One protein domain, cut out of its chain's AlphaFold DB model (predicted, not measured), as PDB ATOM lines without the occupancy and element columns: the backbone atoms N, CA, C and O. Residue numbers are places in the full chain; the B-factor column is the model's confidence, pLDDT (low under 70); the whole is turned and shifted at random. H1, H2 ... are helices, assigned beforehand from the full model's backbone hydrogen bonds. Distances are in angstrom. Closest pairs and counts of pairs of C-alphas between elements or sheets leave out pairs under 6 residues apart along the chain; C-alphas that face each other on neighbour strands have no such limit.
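This is residues 18 to 84 of the 125 residues of an uncharacterized protein of Streptomyces sp. SID5998 (UniProt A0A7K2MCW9). Two helices, the shorter H1 and the much longer H2, meet near the end of H1 and the start of H2 as an L, and from the far end of H2 a long stretch with no named element, residues 54 to 78, folds back toward the H1 side. Its last part sticks out with the short helix H3, as residues 66 to 84 stand free. The printed part has 67 residues, with three named helices in the order H1, H2, H3 and no named strand; the class is all helix. The whole is loose, with a radius of gyration of the C-alphas of 15.1 A and spans of 39 by 34 by 19 A.

H1 runs from Asp 18, whose C-alpha is at (147.551, 152.683, 102.088), to Met 27, 14.2 A from first to last C-alpha. H2 covers residues 33 to 53 and measures 30.1 A, from C-alpha 33 at (152.994, 159.563, 113.458) to C-alpha 53 at (171.735, 136.033, 113.520). H3 covers residues 79 to 82, 5.3 A long, and ends with C-alpha 82 at (154.198, 142.879, 130.742).

H1 and H2 touch, and H2 does so with residues 33 to 36 alone. Their closest C-alphas, those of Ile 26 and Ala 36, are 6.7 A apart. Their lines are about perpendicular, at 78 degrees. H3 is apart from H1 and from H2. Every O i to N i+4 pair is within hydrogen-bond range in H1 and H2; H3 is too short for such a pair, and its one O i to N i+3 pair is not within range.

The two C-alphas farthest apart, those of Gly 60 and Gly 76, are 41.4 A from each other. The link from H1 to H2 is tight, with 5 residues, and the link from H2 to H3 is long, with 25. Without the free residues the body has 48 residues and spans 37 by 18 by 13 A. The printed part has no cut. Its mean pLDDT is 86.9, and residues 77 to 84 are under 70.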
ATOM      1  N   ASP A  18     147.331 153.837 101.215       97.44
ATOM      2  CA  ASP A  18     147.551 152.683 102.088       97.44
ATOM      3  C   ASP A  18     148.353 153.089 103.335       97.44
ATOM      4  O   ASP A  18     147.936 152.820 104.462       97.44
ATOM      5  N   LEU A  19     149.450 153.842 103.165       95.50
ATOM      6  CA  LEU A  19     150.224 154.341 104.301       95.50
ATOM      7  C   LEU A  19     149.413 155.310 105.171       95.50
ATOM      8  O   LEU A  19     149.607 155.362 106.388       95.50
ATOM      9  N   TYR A  20     148.524 156.102 104.572       96.88
ATOM     10  CA  TYR A  20     147.631 156.976 105.326       96.88
ATOM     11  C   TYR A  20     146.683 156.172 106.226       96.88
ATOM     12  O   TYR A  20     146.593 156.463 107.422       96.88
ATOM     13  N   ASP A  21     146.025 155.149 105.680       97.75
ATOM     14  CA  ASP A  21     145.064 154.313 106.407       97.75
ATOM     15  C   ASP A  21     145.747 153.479 107.509       97.75
ATOM     16  O   ASP A  21     145.235 153.362 108.632       97.75
ATOM     17  N   ASP A  22     146.961 152.992 107.244       95.75
ATOM     18  CA  ASP A  22     147.807 152.317 108.233       95.75
ATOM     19  C   ASP A  22     148.174 153.246 109.396       95.75
ATOM     20  O   ASP A  22     148.040 152.890 110.574       95.75
ATOM     21  N   LEU A  23     148.619 154.470 109.089       95.75
ATOM     22  CA  LEU A  23     148.949 155.462 110.111       95.75
ATOM     23  C   LEU A  23     147.717 155.840 110.930       95.75
ATOM     24  O   LEU A  23     147.823 155.934 112.152       95.75
ATOM     25  N   LEU A  24     146.556 156.010 110.297       96.75
ATOM     26  CA  LEU A  24     145.302 156.304 110.988       96.75
ATOM     27  C   LEU A  24     144.949 155.193 111.987       96.75
ATOM     28  O   LEU A  24     144.630 155.475 113.145       96.75
ATOM     29  N   THR A  25     145.091 153.934 111.570       95.88
ATOM     30  CA  THR A  25     144.859 152.765 112.425       95.88
ATOM     31  C   THR A  25     145.787 152.769 113.637       95.88
ATOM     32  O   THR A  25     145.324 152.635 114.771       95.88
ATOM     33  N   ILE A  26     147.089 152.992 113.445       93.19
ATOM     34  CA  ILE A  26     148.060 153.013 114.551       93.19
ATOM     35  C   ILE A  26     147.806 154.197 115.492       93.19
ATOM     36  O   ILE A  26     147.870 154.059 116.716       93.19
ATOM     37  N   MET A  27     147.492 155.367 114.939       94.81
ATOM     38  CA  MET A  27     147.234 156.572 115.724       94.81
ATOM     39  C   MET A  27     145.959 156.466 116.566       94.81
ATOM     40  O   MET A  27     145.890 157.086 117.627       94.81
ATOM     41  N   SER A  28     144.988 155.635 116.170       94.12
ATOM     42  CA  SER A  28     143.798 155.351 116.988       94.12
ATOM     43  C   SER A  28     144.137 154.730 118.354       94.12
ATOM     44  O   SER A  28     143.388 154.897 119.314       94.12
ATOM     45  N   ALA A  29     145.310 154.094 118.480       91.62
ATOM     46  CA  ALA A  29     145.837 153.559 119.734       91.62
ATOM     47  C   ALA A  29     146.603 154.600 120.583       91.62
ATOM     48  O   ALA A  29     147.230 154.243 121.581       91.62
ATOM     49  N   GLY A  30     146.584 155.881 120.195       93.12
ATOM     50  CA  GLY A  30     147.205 156.986 120.936       93.12
ATOM     51  C   GLY A  30     148.674 157.263 120.595       93.12
ATOM     52  O   GLY A  30     149.319 158.055 121.282       93.12
ATOM     53  N   MET A  31     149.228 156.642 119.549       93.94
ATOM     54  CA  MET A  31     150.573 156.964 119.055       93.94
ATOM     55  C   MET A  31     150.547 158.188 118.134       93.94
ATOM     56  O   MET A  31     149.612 158.372 117.361       93.94
ATOM     57  N   ASN A  32     151.601 159.008 118.156       95.31
ATOM     58  CA  ASN A  32     151.813 160.004 117.103       95.31
ATOM     59  C   ASN A  32     152.499 159.368 115.877       95.31
ATOM     60  O   ASN A  32     153.104 158.299 115.968       95.31
ATOM     61  N   GLN A  33     152.445 160.053 114.732       93.44
ATOM     62  CA  GLN A  33     152.994 159.563 113.458       93.44
ATOM     63  C   GLN A  33     154.491 159.230 113.531       93.44
ATOM     64  O   GLN A  33     154.925 158.192 113.033       93.44
ATOM     65  N   SER A  34     155.289 160.092 114.165       92.38
ATOM     66  CA  SER A  34     156.741 159.893 114.268       92.38
ATOM     67  C   SER A  34     157.083 158.641 115.075       92.38
ATOM     68  O   SER A  34     157.974 157.877 114.694       92.38
ATOM     69  N   ASP A  35     156.368 158.415 116.175       93.31
ATOM     70  CA  ASP A  35     156.548 157.244 117.025       93.31
ATOM     71  C   ASP A  35     156.023 155.973 116.360       93.31
ATOM     72  O   ASP A  35     156.673 154.932 116.471       93.31
ATOM     73  N   ALA A  36     154.925 156.059 115.603       93.38
ATOM     74  CA  ALA A  36     154.416 154.960 114.789       93.38
ATOM     75  C   ALA A  36     155.465 154.494 113.766       93.38
ATOM     76  O   ALA A  36     155.872 153.331 113.780       93.38
ATOM     77  N   VAL A  37     156.001 155.416 112.955       93.69
ATOM     78  CA  VAL A  37     157.033 155.106 111.947       93.69
ATOM     79  C   VAL A  37     158.301 154.567 112.607       93.69
ATOM     80  O   VAL A  37     158.855 153.554 112.177       93.69
ATOM     81  N   ARG A  38     158.762 155.196 113.695       93.19
ATOM     82  CA  ARG A  38     159.949 154.739 114.428       93.19
ATOM     83  C   ARG A  38     159.757 153.333 114.998       93.19
ATOM     84  O   ARG A  38     160.696 152.538 114.968       93.19
ATOM     85  N   THR A  39     158.572 153.031 115.517       92.56
ATOM     86  CA  THR A  39     158.236 151.716 116.074       92.56
ATOM     87  C   THR A  39     158.182 150.658 114.979       92.56
ATOM     88  O   THR A  39     158.836 149.625 115.120       92.56
ATOM     89  N   ALA A  40     157.510 150.940 113.861       92.06
ATOM     90  CA  ALA A  40     157.443 150.041 112.711       92.06
ATOM     91  C   ALA A  40     158.845 149.709 112.167       92.06
ATOM     92  O   ALA A  40     159.207 148.540 112.039       92.06
ATOM     93  N   VAL A  41     159.689 150.726 111.948       94.38
ATOM     94  CA  VAL A  41     161.069 150.534 111.471       94.38
ATOM     95  C   VAL A  41     161.899 149.720 112.465       94.38
ATOM     96  O   VAL A  41     162.655 148.836 112.056       94.38
ATOM     97  N   ARG A  42     161.764 149.976 113.774       94.12
ATOM     98  CA  ARG A  42     162.458 149.190 114.810       94.12
ATOM     99  C   ARG A  42     162.024 147.729 114.806       94.12
ATOM    100  O   ARG A  42     162.890 146.869 114.940       94.12
ATOM    101  N   LEU A  43     160.730 147.458 114.646       91.94
ATOM    102  CA  LEU A  43     160.190 146.103 114.607       91.94
ATOM    103  C   LEU A  43     160.750 145.334 113.407       91.94
ATOM    104  O   LEU A  43     161.342 144.275 113.589       91.94
ATOM    105  N   VAL A  44     160.678 145.911 112.203       92.69
ATOM    106  CA  VAL A  44     161.197 145.275 110.980       92.69
ATOM    107  C   VAL A  44     162.713 145.064 111.059       92.69
ATOM    108  O   VAL A  44     163.203 143.961 110.814       92.69
ATOM    109  N   ALA A  45     163.472 146.086 111.463       93.56
ATOM    110  CA  ALA A  45     164.925 145.976 111.590       93.56
ATOM    111  C   ALA A  45     165.347 144.958 112.665       93.56
ATOM    112  O   ALA A  45     166.340 144.251 112.489       93.56
ATOM    113  N   GLY A  46     164.602 144.878 113.771       92.56
ATOM    114  CA  GLY A  46     164.795 143.875 114.816       92.56
ATOM    115  C   GLY A  46     164.599 142.460 114.281       92.56
ATOM    116  O   GLY A  46     165.478 141.617 114.461       92.56
ATOM    117  N   THR A  47     163.509 142.231 113.544       91.75
ATOM    118  CA  THR A  47     163.229 140.951 112.883       91.75
ATOM    119  C   THR A  47     164.355 140.555 111.932       91.75
ATOM    120  O   THR A  47     164.857 139.439 112.023       91.75
ATOM    121  N   TYR A  48     164.830 141.462 111.071       93.94
ATOM    122  CA  TYR A  48     165.895 141.139 110.110       93.94
ATOM    123  C   TYR A  48     167.193 140.738 110.810       93.94
ATOM    124  O   TYR A  48     167.797 139.721 110.471       93.94
ATOM    125  N   ARG A  49     167.591 141.494 111.840       93.75
ATOM    126  CA  ARG A  49     168.777 141.171 112.644       93.75
ATOM    127  C   ARG A  49     168.647 139.807 113.317       93.75
ATOM    128  O   ARG A  49     169.607 139.044 113.295       93.75
ATOM    129  N   ALA A  50     167.482 139.498 113.886       92.19
ATOM    130  CA  ALA A  50     167.239 138.225 114.558       92.19
ATOM    131  C   ALA A  50     167.300 137.037 113.585       92.19
ATOM    132  O   ALA A  50     167.967 136.044 113.863       92.19
ATOM    133  N   VAL A  51     166.660 137.160 112.420       94.38
ATOM    134  CA  VAL A  51     166.628 136.106 111.396       94.38
ATOM    135  C   VAL A  51     168.021 135.869 110.797       94.38
ATOM    136  O   VAL A  51     168.417 134.715 110.625       94.38
ATOM    137  N   TRP A  52     168.798 136.929 110.539       92.56
ATOM    138  CA  TRP A  52     170.189 136.794 110.087       92.56
ATOM    139  C   TRP A  52     171.090 136.177 111.155       92.56
ATOM    140  O   TRP A  52     171.872 135.284 110.842       92.56
ATOM    141  N   ALA A  53     170.963 136.602 112.416       93.50
ATOM    142  CA  ALA A  53     171.735 136.033 113.520       93.50
ATOM    143  C   ALA A  53     171.429 134.543 113.742       93.50
ATOM    144  O   ALA A  53     172.324 133.777 114.085       93.50
ATOM    145  N   ALA A  54     170.184 134.121 113.506       92.62
ATOM    146  CA  ALA A  54     169.768 132.723 113.583       92.62
ATOM    147  C   ALA A  54     170.142 131.890 112.338       92.62
ATOM    148  O   ALA A  54     169.950 130.676 112.338       92.62
ATOM    149  N   GLY A  55     170.651 132.515 111.269       92.44
ATOM    150  CA  GLY A  55     171.013 131.831 110.024       92.44
ATOM    151  C   GLY A  55     169.821 131.358 109.185       92.44
ATOM    152  O   GLY A  55     169.997 130.537 108.289       92.44
ATOM    153  N   HIS A  56     168.611 131.860 109.449       90.81
ATOM    154  CA  HIS A  56     167.408 131.494 108.691       90.81
ATOM    155  C   HIS A  56     167.400 132.078 107.273       90.81
ATOM    156  O   HIS A  56     166.868 131.463 106.352       90.81
ATOM    157  N   THR A  57     168.030 133.237 107.085       92.69
ATOM    158  CA  THR A  57     168.329 133.818 105.771       92.69
ATOM    159  C   THR A  57     169.761 134.350 105.748       92.69
ATOM    160  O   THR A  57     170.243 134.824 106.781       92.69
ATOM    161  N   PRO A  58     170.447 134.329 104.590       94.00
ATOM    162  CA  PRO A  58     171.771 134.927 104.467       94.00
ATOM    163  C   PRO A  58     171.752 136.425 104.785       94.00
ATOM    164  O   PRO A  58     170.775 137.126 104.504       94.00
ATOM    165  N   HIS A  59     172.854 136.929 105.340       93.81
ATOM    166  CA  HIS A  59     172.987 138.347 105.657       93.81
ATOM    167  C   HIS A  59     172.836 139.216 104.399       93.81
ATOM    168  O   HIS A  59     173.442 138.942 103.364       93.81
ATOM    169  N   GLY A  60     172.045 140.286 104.500       92.50
ATOM    170  CA  GLY A  60     171.767 141.196 103.386       92.50
ATOM    171  C   GLY A  60     170.651 140.731 102.444       92.50
ATOM    172  O   GLY A  60     170.243 141.506 101.583       92.50
ATOM    173  N   ILE A  61     170.115 139.521 102.627       94.25
ATOM    174  CA  ILE A  61     168.910 139.069 101.926       94.25
ATOM    175  C   ILE A  61     167.684 139.443 102.749       94.25
ATOM    176  O   ILE A  61     167.643 139.187 103.955       94.25
ATOM    177  N   GLN A  62     166.698 140.053 102.090       92.75
ATOM    178  CA  GLN A  62     165.426 140.425 102.698       92.75
ATOM    179  C   GLN A  62     164.646 139.165 103.118       92.75
ATOM    180  O   GLN A  62     164.313 138.351 102.255       92.75
ATOM    181  N   PRO A  63     164.324 139.000 104.413       91.44
ATOM    182  CA  PRO A  63     163.417 137.952 104.865       91.44
ATOM    183  C   PRO A  63     161.976 138.208 104.405       91.44
ATOM    184  O   PRO A  63     161.537 139.357 104.341       91.44
ATOM    185  N   ILE A  64     161.225 137.132 104.161       92.00
ATOM    186  CA  ILE A  64     159.766 137.178 103.995       92.00
ATOM    187  C   ILE A  64     159.134 136.995 105.380       92.00
ATOM    188  O   ILE A  64     159.510 136.086 106.119       92.00
ATOM    189  N   ILE A  65     158.210 137.884 105.750       88.00
ATOM    190  CA  ILE A  65     157.479 137.821 107.021       88.00
ATOM    191  C   ILE A  65     156.061 137.333 106.715       88.00
ATOM    192  O   ILE A  65     155.224 138.122 106.293       88.00
ATOM    193  N   ASP A  66     155.803 136.040 106.925       89.19
ATOM    194  CA  ASP A  66     154.499 135.430 106.609       89.19
ATOM    195  C   ASP A  66     153.433 135.687 107.683       89.19
ATOM    196  O   ASP A  66     152.247 135.797 107.383       89.19
ATOM    197  N   ALA A  67     153.838 135.755 108.954       84.75
ATOM    198  CA  ALA A  67     152.922 135.926 110.073       84.75
ATOM    199  C   ALA A  67     153.592 136.622 111.261       84.75
ATOM    200  O   ALA A  67     154.793 136.481 111.502       84.75
ATOM    201  N   PHE A  68     152.780 137.326 112.044       81.62
ATOM    202  CA  PHE A  68     153.151 137.890 113.337       81.62
ATOM    203  C   PHE A  68     152.121 137.467 114.386       81.62
ATOM    204  O   PHE A  68     150.923 137.414 114.119       81.62
ATOM    205  N   PHE A  69     152.592 137.157 115.592       85.44
ATOM    206  CA  PHE A  69     151.732 136.761 116.704       85.44
ATOM    207  C   PHE A  69     151.630 137.915 117.697       85.44
ATOM    208  O   PHE A  69     152.645 138.395 118.200       85.44
ATOM    209  N   ILE A  70     150.404 138.350 117.984       83.56
ATOM    210  CA  ILE A  70     150.111 139.353 119.011       83.56
ATOM    211  C   ILE A  70     149.447 138.628 120.177       83.56
ATOM    212  O   ILE A  70     148.526 137.835 119.978       83.56
ATOM    213  N   ALA A  71     149.934 138.873 121.392       84.19
ATOM    214  CA  ALA A  71     149.311 138.322 122.588       84.19
ATOM    215  C   ALA A  71     147.868 138.850 122.726       84.19
ATOM    216  O   ALA A  71     147.632 140.027 122.431       84.19
ATOM    217  N   PRO A  72     146.912 138.020 123.182       82.38
ATOM    218  CA  PRO A  72     145.552 138.482 123.430       82.38
ATOM    219  C   PRO A  72     145.563 139.632 124.440       82.38
ATOM    220  O   PRO A  72     146.387 139.663 125.358       82.38
ATOM    221  N   TYR A  73     144.654 140.588 124.255       82.06
ATOM    222  CA  TYR A  73     144.476 141.667 125.216       82.06
ATOM    223  C   TYR A  73     143.969 141.095 126.543       82.06
ATOM    224  O   TYR A  73     142.945 140.415 126.577       82.06
ATOM    225  N   ASP A  74     144.685 141.389 127.622       81.69
ATOM    226  CA  ASP A  74     144.318 141.026 128.986       81.69
ATOM    227  C   ASP A  74     144.131 142.315 129.792       81.69
ATOM    228  O   ASP A  74     145.097 143.020 130.093       81.69
ATOM    229  N   ALA A  75     142.876 142.635 130.117       73.69
ATOM    230  CA  ALA A  75     142.512 143.838 130.864       73.69
ATOM    231  C   ALA A  75     143.074 143.853 132.301       73.69
ATOM    232  O   ALA A  75     143.094 144.909 132.931       73.69
ATOM    233  N   GLY A  76     143.527 142.702 132.818       71.50
ATOM    234  CA  GLY A  76     144.142 142.556 134.137       71.50
ATOM    235  C   GLY A  76     145.669 142.664 134.144       71.50
ATOM    236  O   GLY A  76     146.258 142.756 135.223       71.50
ATOM    237  N   GLN A  77     146.330 142.694 132.979       59.03
ATOM    238  CA  GLN A  77     147.772 142.930 132.911       59.03
ATOM    239  C   GLN A  77     148.071 144.398 133.202       59.03
ATOM    240  O   GLN A  77     147.992 145.269 132.333       59.03
ATOM    241  N   THR A  78     148.493 144.669 134.434       55.09
ATOM    242  CA  THR A  78     149.146 145.941 134.736       55.09
ATOM    243  C   THR A  78     150.431 146.013 133.902       55.09
ATOM    244  O   THR A  78     151.104 145.003 133.697       55.09
ATOM    245  N   THR A  79     150.826 147.193 133.422       57.12
ATOM    246  CA  THR A  79     152.035 147.391 132.590       57.12
ATOM    247  C   THR A  79     153.308 146.787 133.213       57.12
ATOM    248  O   THR A  79     154.236 146.425 132.492       57.12
ATOM    249  N   ALA A  80     153.328 146.630 134.542       54.06
ATOM    250  CA  ALA A  80     154.376 145.966 135.314       54.06
ATOM    251  C   ALA A  80     154.494 144.446 135.054       54.06
ATOM    252  O   ALA A  80     155.607 143.919 135.058       54.06
ATOM    253  N   ASP A  81     153.395 143.743 134.764       52.38
ATOM    254  CA  ASP A  81     153.397 142.298 134.468       52.38
ATOM    255  C   ASP A  81     153.869 141.996 133.041       52.38
ATOM    256  O   ASP A  81     154.471 140.950 132.770       52.38
ATOM    257  N   ARG A  82     153.704 142.960 132.127       51.84
ATOM    258  CA  ARG A  82     154.198 142.879 130.742       51.84
ATOM    259  C   ARG A  82     155.723 142.758 130.660       51.84
ATOM    260  O   ARG A  82     156.231 142.148 129.727       51.84
ATOM    261  N   ALA A  83     156.452 143.279 131.651       52.38
ATOM    262  CA  ALA A  83     157.908 143.137 131.739       52.38
ATOM    263  C   ALA A  83     158.359 141.705 132.097       52.38
ATOM    264  O   ALA A  83     159.500 141.342 131.816       52.38
ATOM    265  N   ARG A  84     157.481 140.884 132.699       49.16
ATOM    266  CA  ARG A  84     157.782 139.501 133.119       49.16
ATOM    267  C   ARG A  84     157.363 138.442 132.099       49.16
ATOM    268  O   ARG A  84     157.940 137.360 132.083       49.16
TER     269      ARG A  84